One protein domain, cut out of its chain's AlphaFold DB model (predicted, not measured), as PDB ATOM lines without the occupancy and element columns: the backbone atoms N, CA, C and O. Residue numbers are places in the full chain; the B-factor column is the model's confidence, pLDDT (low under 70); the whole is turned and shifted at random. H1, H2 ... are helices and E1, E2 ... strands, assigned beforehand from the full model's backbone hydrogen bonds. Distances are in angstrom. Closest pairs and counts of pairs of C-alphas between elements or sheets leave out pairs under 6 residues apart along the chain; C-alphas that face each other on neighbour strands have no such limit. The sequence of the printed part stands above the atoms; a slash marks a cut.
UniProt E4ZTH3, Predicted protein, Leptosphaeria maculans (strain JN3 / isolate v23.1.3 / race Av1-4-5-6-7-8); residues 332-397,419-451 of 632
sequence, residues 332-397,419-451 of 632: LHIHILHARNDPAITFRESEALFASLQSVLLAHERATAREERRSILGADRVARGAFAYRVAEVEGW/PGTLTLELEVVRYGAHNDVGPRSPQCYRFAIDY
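AT A GLANCE: This is residues 332 to 397 and 419 to 451 of the 632 residues of the protein "Predicted protein" of Leptosphaeria maculans (strain JN3 / isolate v23.1.3 / race Av1-4-5-6-7-8) (UniProt E4ZTH3). Look for one twisted sheet of four strands with the long helix H1 along one face, making two layers; at the end of H2, residues 445 to 451 stick out. The 99 printed residues hold E1, H1, E2, E3, E4, H2 in chain order; the mixed sheet runs E1 E4 E3 E2. The class is mixed, helices and strands, and E1, H1, E2 form a split strand-helix-strand unit. It is compact, radius of gyration of the C-alphas 14.1 A, spanning 37 by 31 by 25 A.

IN THESE COORDINATES: Find C-alpha 332 at (341.091, 401.121, 312.797); E1 runs to 339, 23.5 A. Next to E1 in the sheet comes E4, residues 422 to 429, then E3, residues 387 to 394, then E2, residues 367 to 374. H1 spans 348 to 361, 19.6 A; H2, 442 to 451, ends at (324.147, 406.215, 304.057).

HOW THE PARTS SIT: E1 and E4 are parallel, N 334 to O 423 2.9 A. E4 and E3 are antiparallel, N 390 to O 426 2.9 A. The hairpin E2 and E3 has N 370 to O 391 at 2.9 A. H1 lies over E4 and E3, height over the sheet 8.9 A; its closest C-alphas to E4 are Phe 354 and Leu 426, 6.7 A. H2 only grazes the sheet with residues 442 to 444. O i to N i+4 pairs within hydrogen-bond range are 9 of 10 in H1, 4 of 6 in H2.

THE WHOLE: Residues 398 to 418 are cut out, C-alphas 397 and 419 being 7.7 A apart. Links E2 to E3 and E4 to H2 are long. Mean pLDDT of the printed part is 70.2, of H2 31.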
ATOM      1  N   LEU A 332     340.343 401.439 314.013       90.88
ATOM      2  CA  LEU A 332     341.091 401.121 312.797       90.88
ATOM      3  C   LEU A 332     340.235 400.274 311.861       90.88
ATOM      4  O   LEU A 332     339.833 399.166 312.203       90.88
ATOM      5  N   HIS A 333     340.009 400.775 310.650       93.56
ATOM      6  CA  HIS A 333     339.314 400.042 309.598       93.56
ATOM      7  C   HIS A 333     340.220 399.904 308.371       93.56
ATOM      8  O   HIS A 333     340.566 400.895 307.729       93.56
ATOM      9  N   ILE A 334     340.604 398.670 308.038       95.19
ATOM     10  CA  ILE A 334     341.396 398.331 306.852       95.19
ATOM     11  C   ILE A 334     340.526 397.531 305.882       95.19
ATOM     12  O   ILE A 334     340.063 396.446 306.217       95.19
ATOM     13  N   HIS A 335     340.381 398.014 304.650       93.81
ATOM     14  CA  HIS A 335     339.669 397.316 303.583       93.81
ATOM     15  C   HIS A 335     340.619 397.004 302.422       93.81
ATOM     16  O   HIS A 335     341.151 397.890 301.754       93.81
ATOM     17  N   ILE A 336     340.831 395.717 302.159       93.69
ATOM     18  CA  ILE A 336     341.618 395.207 301.039       93.69
ATOM     19  C   ILE A 336     340.695 394.858 299.869       93.69
ATOM     20  O   ILE A 336     339.881 393.945 299.965       93.69
ATOM     21  N   LEU A 337     340.887 395.514 298.729       89.75
ATOM     22  CA  LEU A 337     340.097 395.302 297.519       89.75
ATOM     23  C   LEU A 337     340.981 394.782 296.378       89.75
ATOM     24  O   LEU A 337     342.015 395.370 296.065       89.75
ATOM     25  N   HIS A 338     340.586 393.699 295.703       90.25
ATOM     26  CA  HIS A 338     341.362 393.144 294.585       90.25
ATOM     27  C   HIS A 338     340.473 392.520 293.504       90.25
ATOM     28  O   HIS A 338     339.545 391.770 293.795       90.25
ATOM     29  N   ALA A 339     340.784 392.745 292.225       85.31
ATOM     30  CA  ALA A 339     340.140 392.015 291.135       85.31
ATOM     31  C   ALA A 339     340.774 390.638 290.869       85.31
ATOM     32  O   ALA A 339     341.957 390.502 290.577       85.31
ATOM     33  N   ARG A 340     339.953 389.590 290.823       83.50
ATOM     34  CA  ARG A 340     340.364 388.219 290.484       83.50
ATOM     35  C   ARG A 340     341.024 388.106 289.109       83.50
ATOM     36  O   ARG A 340     341.827 387.204 288.887       83.50
ATOM     37  N   ASN A 341     340.645 388.982 288.179       81.88
ATOM     38  CA  ASN A 341     341.203 389.046 286.833       81.88
ATOM     39  C   ASN A 341     342.332 390.083 286.685       81.88
ATOM     40  O   ASN A 341     342.612 390.482 285.554       81.88
ATOM     41  N   ASP A 342     342.944 390.539 287.783       87.19
ATOM     42  CA  ASP A 342     344.146 391.373 287.745       87.19
ATOM     43  C   ASP A 342     345.284 390.596 287.050       87.19
ATOM     44  O   ASP A 342     345.689 389.516 287.500       87.19
ATOM     45  N   PRO A 343     345.758 391.074 285.883       81.81
ATOM     46  CA  PRO A 343     346.782 390.371 285.127       81.81
ATOM     47  C   PRO A 343     348.195 390.631 285.671       81.81
ATOM     48  O   PRO A 343     349.101 389.859 285.351       81.81
ATOM     49  N   ALA A 344     348.394 391.699 286.454       84.81
ATOM     50  CA  ALA A 344     349.698 392.184 286.894       84.81
ATOM     51  C   ALA A 344     350.054 391.683 288.299       84.81
ATOM     52  O   ALA A 344     351.111 391.071 288.479       84.81
ATOM     53  N   ILE A 345     349.164 391.904 289.270       88.19
ATOM     54  CA  ILE A 345     349.296 391.416 290.647       88.19
ATOM     55  C   ILE A 345     348.234 390.345 290.860       88.19
ATOM     56  O   ILE A 345     347.082 390.505 290.489       88.19
ATOM     57  N   THR A 346     348.622 389.202 291.416       90.00
ATOM     58  CA  THR A 346     347.657 388.138 291.704       90.00
ATOM     59  C   THR A 346     346.862 388.472 292.964       90.00
ATOM     60  O   THR A 346     347.457 388.789 293.991       90.00
ATOM     61  N   PHE A 347     345.538 388.277 292.942       89.06
ATOM     62  CA  PHE A 347     344.675 388.453 294.124       89.06
ATOM     63  C   PHE A 347     345.094 387.601 295.334       89.06
ATOM     64  O   PHE A 347     344.779 387.933 296.473       89.06
ATOM     65  N   ARG A 348     345.868 386.533 295.098       90.94
ATOM     66  CA  ARG A 348     346.500 385.730 296.155       90.94
ATOM     67  C   ARG A 348     347.428 386.537 297.069       90.94
ATOM     68  O   ARG A 348     347.601 386.141 298.214       90.94
ATOM     69  N   GLU A 349     348.015 387.641 296.598       93.25
ATOM     70  CA  GLU A 349     348.794 388.533 297.470       93.25
ATOM     71  C   GLU A 349     347.894 389.206 298.513       93.25
ATOM     72  O   GLU A 349     348.256 389.249 299.685       93.25
ATOM     73  N   SER A 350     346.691 389.642 298.121       93.19
ATOM     74  CA  SER A 350     345.687 390.172 299.051       93.19
ATOM     75  C   SER A 350     345.162 389.111 300.009       93.19
ATOM     76  O   SER A 350     345.015 389.399 301.190       93.19
ATOM     77  N   GLU A 351     344.923 387.882 299.536       92.75
ATOM     78  CA  GLU A 351     344.515 386.782 300.421       92.75
ATOM     79  C   GLU A 351     345.598 386.447 301.451       92.75
ATOM     80  O   GLU A 351     345.282 386.254 302.620       92.75
ATOM     81  N   ALA A 352     346.867 386.391 301.036       93.62
ATOM     82  CA  ALA A 352     347.985 386.107 301.933       93.62
ATOM     83  C   ALA A 352     348.197 387.229 302.961       93.62
ATOM     84  O   ALA A 352     348.475 386.954 304.126       93.62
ATOM     85  N   LEU A 353     348.048 388.484 302.533       94.75
ATOM     86  CA  LEU A 353     348.121 389.648 303.407       94.75
ATOM     87  C   LEU A 353     346.965 389.642 304.420       94.75
ATOM     88  O   LEU A 353     347.223 389.703 305.618       94.75
ATOM     89  N   PHE A 354     345.720 389.461 303.967       94.31
ATOM     90  CA  PHE A 354     344.548 389.360 304.844       94.31
ATOM     91  C   PHE A 354     344.672 388.205 305.837       94.31
ATOM     92  O   PHE A 354     344.463 388.413 307.021       94.31
ATOM     93  N   ALA A 355     345.050 387.004 305.386       93.50
ATOM     94  CA  ALA A 355     345.175 385.839 306.262       93.50
ATOM     95  C   ALA A 355     346.202 386.067 307.383       93.50
ATOM     96  O   ALA A 355     345.973 385.669 308.524       93.50
ATOM     97  N   SER A 356     347.315 386.741 307.075       94.62
ATOM     98  CA  SER A 356     348.318 387.082 308.083       94.62
ATOM     99  C   SER A 356     347.776 388.080 309.109       94.62
ATOM    100  O   SER A 356     347.939 387.846 310.303       94.62
ATOM    101  N   LEU A 357     347.099 389.145 308.679       93.62
ATOM    102  CA  LEU A 357     346.521 390.140 309.591       93.62
ATOM    103  C   LEU A 357     345.361 389.558 310.413       93.62
ATOM    104  O   LEU A 357     345.294 389.749 311.622       93.62
ATOM    105  N   GLN A 358     344.494 388.768 309.778       92.12
ATOM    106  CA  GLN A 358     343.398 388.061 310.436       92.12
ATOM    107  C   GLN A 358     343.914 387.145 311.548       92.12
ATOM    108  O   GLN A 358     343.301 387.090 312.608       92.12
ATOM    109  N   SER A 359     345.033 386.444 311.337       90.12
ATOM    110  CA  SER A 359     345.595 385.566 312.371       90.12
ATOM    111  C   SER A 359     346.018 386.320 313.637       90.12
ATOM    112  O   SER A 359     345.856 385.791 314.730       90.12
ATOM    113  N   VAL A 360     346.491 387.563 313.495       87.50
ATOM    114  CA  VAL A 360     346.833 388.438 314.627       87.50
ATOM    115  C   VAL A 360     345.568 388.960 315.302       87.50
ATOM    116  O   VAL A 360     345.462 388.933 316.524       87.50
ATOM    117  N   LEU A 361     344.561 389.364 314.525       85.44
ATOM    118  CA  LEU A 361     343.289 389.833 315.080       85.44
ATOM    119  C   LEU A 361     342.561 388.751 315.868       85.44
ATOM    120  O   LEU A 361     342.139 389.000 316.988       85.44
ATOM    121  N   LEU A 362     342.494 387.535 315.329       86.06
ATOM    122  CA  LEU A 362     341.848 386.397 315.982       86.06
ATOM    123  C   LEU A 362     342.576 385.895 317.236       86.06
ATOM    124  O   LEU A 362     342.019 385.076 317.961       86.06
ATOM    125  N   ALA A 363     343.797 386.367 317.502       84.00
ATOM    126  CA  ALA A 363     344.481 386.100 318.763       84.00
ATOM    127  C   ALA A 363     343.934 386.946 319.930       84.00
ATOM    128  O   ALA A 363     344.211 386.625 321.084       84.00
ATOM    129  N   HIS A 364     343.169 388.008 319.650       78.38
ATOM    130  CA  HIS A 364     342.573 388.869 320.668       78.38
ATOM    131  C   HIS A 364     341.241 388.295 321.179       78.38
ATOM    132  O   HIS A 364     340.484 387.658 320.442       78.38
ATOM    133  N   GLU A 365     340.930 388.543 322.454       62.75
ATOM    134  CA  GLU A 365     339.623 388.203 323.022       62.75
ATOM    135  C   GLU A 365     338.505 388.958 322.280       62.75
ATOM    136  O   GLU A 365     338.685 390.104 321.877       62.75
ATOM    137  N   ARG A 366     337.338 388.322 322.098       74.44
ATOM    138  CA  ARG A 366     336.171 388.876 321.367       74.44
ATOM    139  C   ARG A 366     336.395 389.148 319.873       74.44
ATOM    140  O   ARG A 366     335.584 389.829 319.246       74.44
ATOM    141  N   ALA A 367     337.444 388.587 319.279       79.25
ATOM    142  CA  ALA A 367     337.609 388.620 317.837       79.25
ATOM    143  C   ALA A 367     336.599 387.690 317.141       79.25
ATOM    144  O   ALA A 367     336.429 386.527 317.517       79.25
ATOM    145  N   THR A 368     335.948 388.182 316.091       81.94
ATOM    146  CA  THR A 368     335.052 387.402 315.233       81.94
ATOM    147  C   THR A 368     335.564 387.399 313.800       81.94
ATOM    148  O   THR A 368     336.242 388.323 313.353       81.94
ATOM    149  N   ALA A 369     335.262 386.335 313.059       83.25
ATOM    150  CA  ALA A 369     335.533 386.263 311.631       83.25
ATOM    151  C   ALA A 369     334.331 385.692 310.891       83.25
ATOM    152  O   ALA A 369     333.718 384.714 311.322       83.25
ATOM    153  N   ARG A 370     334.029 386.281 309.736       84.06
ATOM    154  CA  ARG A 370     332.954 385.844 308.851       84.06
ATOM    155  C   ARG A 370     333.449 385.805 307.414       84.06
ATOM    156  O   ARG A 370     334.126 386.714 306.939       84.06
ATOM    157  N   GLU A 371     333.072 384.752 306.701       82.31
ATOM    158  CA  GLU A 371     333.252 384.649 305.257       82.31
ATOM    159  C   GLU A 371     331.882 384.579 304.584       82.31
ATOM    160  O   GLU A 371     331.012 383.796 304.964       82.31
ATOM    161  N   GLU A 372     331.692 385.409 303.567       73.88
ATOM    162  CA  GLU A 372     330.483 385.454 302.764       73.88
ATOM    163  C   GLU A 372     330.826 385.378 301.277       73.88
ATOM    164  O   GLU A 372     331.767 385.998 300.774       73.88
ATOM    165  N   ARG A 373     329.983 384.666 300.528       63.19
ATOM    166  CA  ARG A 373     329.939 384.791 299.072       63.19
ATOM    167  C   ARG A 373     328.841 385.772 298.707       63.19
ATOM    168  O   ARG A 373     327.667 385.416 298.698       63.19
ATOM    169  N   ARG A 374     329.229 387.001 298.382       57.56
ATOM    170  CA  ARG A 374     328.291 388.061 298.002       57.56
ATOM    171  C   ARG A 374     328.142 388.101 296.488       57.56
ATOM    172  O   ARG A 374     329.112 387.904 295.767       57.56
ATOM    173  N   SER A 375     326.938 388.342 295.982       53.09
ATOM    174  CA  SER A 375     326.724 388.699 294.575       53.09
ATOM    175  C   SER A 375     326.285 390.160 294.493       53.09
ATOM    176  O   SER A 375     325.682 390.671 295.433       53.09
ATOM    177  N   ILE A 376     326.539 390.826 293.362       48.19
ATOM    178  CA  ILE A 376     326.044 392.197 293.105       48.19
ATOM    179  C   ILE A 376     324.497 392.253 293.179       48.19
ATOM    180  O   ILE A 376     323.922 393.315 293.372       48.19
ATOM    181  N   LEU A 377     323.821 391.102 293.062       41.22
ATOM    182  CA  LEU A 377     322.364 390.950 293.048       41.22
ATOM    183  C   LEU A 377     321.789 390.430 294.386       41.22
ATOM    184  O   LEU A 377     320.655 389.962 294.408       41.22
ATOM    185  N   GLY A 378     322.560 390.470 295.482       39.69
ATOM    186  CA  GLY A 378     322.130 390.012 296.812       39.69
ATOM    187  C   GLY A 378     322.541 388.575 297.168       39.69
ATOM    188  O   GLY A 378     323.181 387.873 296.372       39.69
ATOM    189  N   ALA A 379     322.208 388.163 298.397       42.41
ATOM    190  CA  ALA A 379     322.616 386.893 299.009       42.41
ATOM    191  C   ALA A 379     321.895 385.656 298.439       42.41
ATOM    192  O   ALA A 379     322.439 384.562 298.501       42.41
ATOM    193  N   ASP A 380     320.726 385.810 297.809       41.44
ATOM    194  CA  ASP A 380     319.871 384.666 297.440       41.44
ATOM    195  C   ASP A 380     320.204 384.021 296.080       41.44
ATOM    196  O   ASP A 380     319.630 382.999 295.705       41.44
ATOM    197  N   ARG A 381     321.135 384.589 295.297       42.91
ATOM    198  CA  ARG A 381     321.435 384.138 293.916       42.91
ATOM    199  C   ARG A 381     322.900 383.740 293.690       42.91
ATOM    200  O   ARG A 381     323.461 383.961 292.615       42.91
ATOM    201  N   VAL A 382     323.529 383.089 294.671       47.78
ATOM    202  CA  VAL A 382     324.961 382.689 294.674       47.78
ATOM    203  C   VAL A 382     325.284 381.478 293.772       47.78
ATOM    204  O   VAL A 382     326.163 380.677 294.077       47.78
ATOM    205  N   ALA A 383     324.612 381.317 292.630       39.84
ATOM    206  CA  ALA A 383     324.971 380.271 291.665       39.84
ATOM    207  C   ALA A 383     325.981 380.769 290.613       39.84
ATOM    208  O   ALA A 383     326.794 379.990 290.114       39.84
ATOM    209  N   ARG A 384     325.964 382.067 290.255       36.25
ATOM    210  CA  ARG A 384     326.871 382.669 289.256       36.25
ATOM    211  C   ARG A 384     327.139 384.142 289.584       36.25
ATOM    212  O   ARG A 384     326.207 384.927 289.658       36.25
ATOM    213  N   GLY A 385     328.412 384.527 289.721       44.44
ATOM    214  CA  GLY A 385     328.812 385.934 289.912       44.44
ATOM    215  C   GLY A 385     329.163 386.352 291.343       44.44
ATOM    216  O   GLY A 385     329.291 387.545 291.593       44.44
ATOM    217  N   ALA A 386     329.347 385.397 292.257       48.44
ATOM    218  CA  ALA A 386     329.758 385.696 293.621       48.44
ATOM    219  C   ALA A 386     331.222 386.179 293.706       48.44
ATOM    220  O   ALA A 386     332.106 385.585 293.078       48.44
ATOM    221  N   PHE A 387     331.469 387.230 294.482       65.25
ATOM    222  CA  PHE A 387     332.785 387.653 294.950       65.25
ATOM    223  C   PHE A 387     333.010 387.149 296.382       65.25
ATOM    224  O   PHE A 387     332.054 386.924 297.129       65.25
ATOM    225  N   ALA A 388     334.270 386.889 296.731       70.00
ATOM    226  CA  ALA A 388     334.626 386.465 298.080       70.00
ATOM    227  C   ALA A 388     334.757 387.713 298.952       70.00
ATOM    228  O   ALA A 388     335.532 388.608 298.610       70.00
ATOM    229  N   TYR A 389     333.985 387.764 300.031       79.25
ATOM    230  CA  TYR A 389     334.099 388.782 301.060       79.25
ATOM    231  C   TYR A 389     334.439 388.100 302.381       79.25
ATOM    232  O   TYR A 389     333.779 387.137 302.774       79.25
ATOM    233  N   ARG A 390     335.488 388.568 303.044       82.69
ATOM    234  CA  ARG A 390     335.890 388.092 304.368       82.69
ATOM    235  C   ARG A 390     336.053 389.295 305.272       82.69
ATOM    236  O   ARG A 390     336.605 390.302 304.839       82.69
ATOM    237  N   VAL A 391     335.597 389.168 306.503       86.62
ATOM    238  CA  VAL A 391     335.727 390.204 307.520       86.62
ATOM    239  C   VAL A 391     336.221 389.578 308.816       86.62
ATOM    240  O   VAL A 391     335.851 388.448 309.148       86.62
ATOM    241  N   ALA A 392     337.107 390.287 309.501       82.44
ATOM    242  CA  ALA A 392     337.557 389.983 310.846       82.44
ATOM    243  C   ALA A 392     337.455 391.255 311.687       82.44
ATOM    244  O   ALA A 392     337.923 392.311 311.262       82.44
ATOM    245  N   GLU A 393     336.838 391.151 312.856       85.12
ATOM    246  CA  GLU A 393     336.537 392.292 313.717       85.12
ATOM    247  C   GLU A 393     336.881 391.975 315.166       85.12
ATOM    248  O   GLU A 393     336.656 390.858 315.626       85.12
ATOM    249  N   VAL A 394     337.404 392.964 315.885       80.12
ATOM    250  CA  VAL A 394     337.565 392.930 317.342       80.12
ATOM    251  C   VAL A 394     336.609 393.964 317.923       80.12
ATOM    252  O   VAL A 394     336.743 395.158 317.641       80.12
ATOM    253  N   GLU A 395     335.617 393.505 318.692       71.69
ATOM    254  CA  GLU A 395     334.673 394.400 319.365       71.69
ATOM    255  C   GLU A 395     335.367 395.193 320.480       71.69
ATOM    256  O   GLU A 395     336.218 394.666 321.197       71.69
ATOM    257  N   GLY A 396     334.979 396.467 320.611       59.69
ATOM    258  CA  GLY A 396     335.647 397.466 321.444       59.69
ATOM    259  C   GLY A 396     336.065 396.992 322.840       59.69
ATOM    260  O   GLY A 396     335.323 396.327 323.571       59.69
ATOM    261  N   TRP A 397     337.272 397.404 323.222       53.47
ATOM    262  CA  TRP A 397     337.854 397.216 324.546       53.47
ATOM    263  C   TRP A 397     337.058 398.011 325.587       53.47
ATOM    264  O   TRP A 397     337.339 399.179 325.853       53.47
ATOM    265  N   PRO A 419     334.433 403.192 320.009       49.53
ATOM    266  CA  PRO A 419     335.838 403.371 320.361       49.53
ATOM    267  C   PRO A 419     336.525 402.015 320.592       49.53
ATOM    268  O   PRO A 419     335.944 401.114 321.196       49.53
ATOM    269  N   GLY A 420     337.748 401.862 320.072       60.94
ATOM    270  CA  GLY A 420     338.531 400.627 320.181       60.94
ATOM    271  C   GLY A 420     338.121 399.475 319.253       60.94
ATOM    272  O   GLY A 420     338.564 398.356 319.489       60.94
ATOM    273  N   THR A 421     337.287 399.712 318.231       78.44
ATOM    274  CA  THR A 421     336.942 398.681 317.230       78.44
ATOM    275  C   THR A 421     338.039 398.574 316.172       78.44
ATOM    276  O   THR A 421     338.460 399.589 315.606       78.44
ATOM    277  N   LEU A 422     338.459 397.344 315.868       87.56
ATOM    278  CA  LEU A 422     339.348 397.048 314.749       87.56
ATOM    279  C   LEU A 422     338.619 396.178 313.727       87.56
ATOM    280  O   LEU A 422     338.209 395.067 314.053       87.56
ATOM    281  N   THR A 423     338.500 396.665 312.495       89.62
ATOM    282  CA  THR A 423     337.846 395.967 311.382       89.62
ATOM    283  C   THR A 423     338.832 395.735 310.242       89.62
ATOM    284  O   THR A 423     339.487 396.661 309.756       89.62
ATOM    285  N   LEU A 424     338.915 394.492 309.779       92.56
ATOM    286  CA  LEU A 424     339.689 394.085 308.615       92.56
ATOM    287  C   LEU A 424     338.770 393.413 307.596       92.56
ATOM    288  O   LEU A 424     338.205 392.355 307.864       92.56
ATOM    289  N   GLU A 425     338.697 393.974 306.395       90.12
ATOM    290  CA  GLU A 425     337.892 393.459 305.290       90.12
ATOM    291  C   GLU A 425     338.759 393.040 304.100       90.12
ATOM    292  O   GLU A 425     339.757 393.681 303.759       90.12
ATOM    293  N   LEU A 426     338.348 391.973 303.420       88.88
ATOM    294  CA  LEU A 426     338.868 391.557 302.124       88.88
ATOM    295  C   LEU A 426     337.714 391.373 301.147       88.88
ATOM    296  O   LEU A 426     336.864 390.505 301.340       88.88
ATOM    297  N   GLU A 427     337.759 392.104 300.038       86.50
ATOM    298  CA  GLU A 427     336.850 391.961 298.910       86.50
ATOM    299  C   GLU A 427     337.618 391.546 297.643       86.50
ATOM    300  O   GLU A 427     338.440 392.289 297.099       86.50
ATOM    301  N   VAL A 428     337.329 390.345 297.126       83.56
ATOM    302  CA  VAL A 428     337.892 389.855 295.857       83.56
ATOM    303  C   VAL A 428     336.834 389.863 294.761       83.56
ATOM    304  O   VAL A 428     336.108 388.881 294.562       83.56
ATOM    305  N   VAL A 429     336.767 390.958 294.003       78.25
ATOM    306  CA  VAL A 429     335.791 391.152 292.922       78.25
ATOM    307  C   VAL A 429     336.155 390.355 291.671       78.25
ATOM    308  O   VAL A 429     337.314 390.052 291.404       78.25
ATOM    309  N   ARG A 430     335.170 390.002 290.839       71.50
ATOM    310  CA  ARG A 430     335.421 389.179 289.639       71.50
ATOM    311  C   ARG A 430     336.126 389.941 288.513       71.50
ATOM    312  O   ARG A 430     336.943 389.353 287.804       71.50
ATOM    313  N   TYR A 431     335.768 391.210 288.330       67.12
ATOM    314  CA  TYR A 431     336.202 392.040 287.211       67.12
ATOM    315  C   TYR A 431     336.675 393.404 287.700       67.12
ATOM    316  O   TYR A 431     336.059 394.005 288.566       67.12
ATOM    317  N   GLY A 432     337.734 393.899 287.073       66.50
ATOM    318  CA  GLY A 432     338.340 395.196 287.378       66.50
ATOM    319  C   GLY A 432     339.748 395.320 286.803       66.50
ATOM    320  O   GLY A 432     340.249 396.425 286.646       66.50
ATOM    321  N   ALA A 433     340.371 394.197 286.408       78.25
ATOM    322  CA  ALA A 433     341.782 394.169 286.019       78.25
ATOM    323  C   ALA A 433     342.643 394.896 287.076       78.25
ATOM    324  O   ALA A 433     342.246 394.974 288.232       78.25
ATOM    325  N   HIS A 434     343.812 395.418 286.707       77.62
ATOM    326  CA  HIS A 434     344.682 396.099 287.672       77.62
ATOM    327  C   HIS A 434     344.215 397.521 288.043       77.62
ATOM    328  O   HIS A 434     344.489 398.000 289.137       77.62
ATOM    329  N   ASN A 435     343.524 398.213 287.125       74.00
ATOM    330  CA  ASN A 435     343.292 399.662 287.221       74.00
ATOM    331  C   ASN A 435     341.806 400.080 287.243       74.00
ATOM    332  O   ASN A 435     341.527 401.263 287.415       74.00
ATOM    333  N   ASP A 436     340.855 399.155 287.072       61.19
ATOM    334  CA  ASP A 436     339.408 399.445 287.022       61.19
ATOM    335  C   ASP A 436     338.636 398.734 288.150       61.19
ATOM    336  O   ASP A 436     337.451 398.425 288.000       61.19
ATOM    337  N   VAL A 437     339.298 398.427 289.272       54.78
ATOM    338  CA  VAL A 437     338.660 397.750 290.415       54.78
ATOM    339  C   VAL A 437     337.676 398.682 291.133       54.78
ATOM    340  O   VAL A 437     336.548 398.281 291.406       54.78
ATOM    341  N   GLY A 438     338.065 399.945 291.352       47.97
ATOM    342  CA  GLY A 438     337.248 400.960 292.039       47.97
ATOM    343  C   GLY A 438     335.878 401.213 291.389       47.97
ATOM    344  O   GLY A 438     334.866 401.082 292.068       47.97
ATOM    345  N   PRO A 439     335.786 401.458 290.066       40.53
ATOM    346  CA  PRO A 439     334.501 401.672 289.386       40.53
ATOM    347  C   PRO A 439     333.584 400.436 289.305       40.53
ATOM    348  O   PRO A 439     332.533 400.506 288.672       40.53
ATOM    349  N   ARG A 440     334.006 399.270 289.817       37.03
ATOM    350  CA  ARG A 440     333.303 397.985 289.646       37.03
ATOM    351  C   ARG A 440     333.122 397.185 290.940       37.03
ATOM    352  O   ARG A 440     332.503 396.122 290.874       37.03
ATOM    353  N   SER A 441     333.623 397.660 292.086       33.81
ATOM    354  CA  SER A 441     333.319 397.059 293.391       33.81
ATOM    355  C   SER A 441     331.928 397.502 293.859       33.81
ATOM    356  O   SER A 441     331.690 398.706 293.967       33.81
ATOM    357  N   PRO A 442     331.014 396.568 294.180       36.19
ATOM    358  CA  PRO A 442     329.717 396.890 294.769       36.19
ATOM    359  C   PRO A 442     329.811 397.555 296.156       36.19
ATOM    360  O   PRO A 442     328.821 398.136 296.587       36.19
ATOM    361  N   GLN A 443     330.964 397.550 296.842       37.22
ATOM    362  CA  GLN A 443     331.142 398.271 298.112       37.22
ATOM    363  C   GLN A 443     331.587 399.727 297.949       37.22
ATOM    364  O   GLN A 443     331.185 400.561 298.760       37.22
ATOM    365  N   CYS A 444     332.254 400.090 296.846       32.12
ATOM    366  CA  CYS A 444     332.350 401.504 296.453       32.12
ATOM    367  C   CYS A 444     330.952 402.113 296.225       32.12
ATOM    368  O   CYS A 444     330.748 403.296 296.477       32.12
ATOM    369  N   TYR A 445     329.973 401.291 295.829       32.06
ATOM    370  CA  TYR A 445     328.562 401.678 295.777       32.06
ATOM    371  C   TYR A 445     327.858 401.593 297.141       32.06
ATOM    372  O   TYR A 445     326.883 402.302 297.353       32.06
ATOM    373  N   ARG A 446     328.344 400.784 298.092       31.39
ATOM    374  CA  ARG A 446     327.721 400.628 299.414       31.39
ATOM    375  C   ARG A 446     328.047 401.771 300.378       31.39
ATOM    376  O   ARG A 446     327.151 402.172 301.102       31.39
ATOM    377  N   PHE A 447     329.215 402.414 300.289       29.66
ATOM    378  CA  PHE A 447     329.431 403.705 300.973       29.66
ATOM    379  C   PHE A 447     328.438 404.794 300.516       29.66
ATOM    380  O   PHE A 447     328.084 405.667 301.301       29.66
ATOM    381  N   ALA A 448     327.928 404.707 299.281       28.42
ATOM    382  CA  ALA A 448     326.882 405.591 298.761       28.42
ATOM    383  C   ALA A 448     325.441 405.103 299.046       28.42
ATOM    384  O   ALA A 448     324.501 405.889 298.935       28.42
ATOM    385  N   ILE A 449     325.244 403.822 299.390       27.02
ATOM    386  CA  ILE A 449     323.915 403.205 299.579       27.02
ATOM    387  C   ILE A 449     323.581 402.981 301.064       27.02
ATOM    388  O   ILE A 449     322.442 403.237 301.449       27.02
ATOM    389  N   ASP A 450     324.536 402.605 301.918       25.70
ATOM    390  CA  ASP A 450     324.295 402.405 303.358       25.70
ATOM    391  C   ASP A 450     324.088 403.739 304.108       25.70
ATOM    392  O   ASP A 450     323.426 403.756 305.138       25.70
ATOM    393  N   TYR A 451     324.514 404.879 303.549       28.55
ATOM    394  CA  TYR A 451     324.147 406.215 304.057       28.55
ATOM    395  C   TYR A 451     322.811 406.747 303.509       28.55
ATOM    396  O   TYR A 451     322.396 407.854 303.848       28.55
TER     397      TYR A 451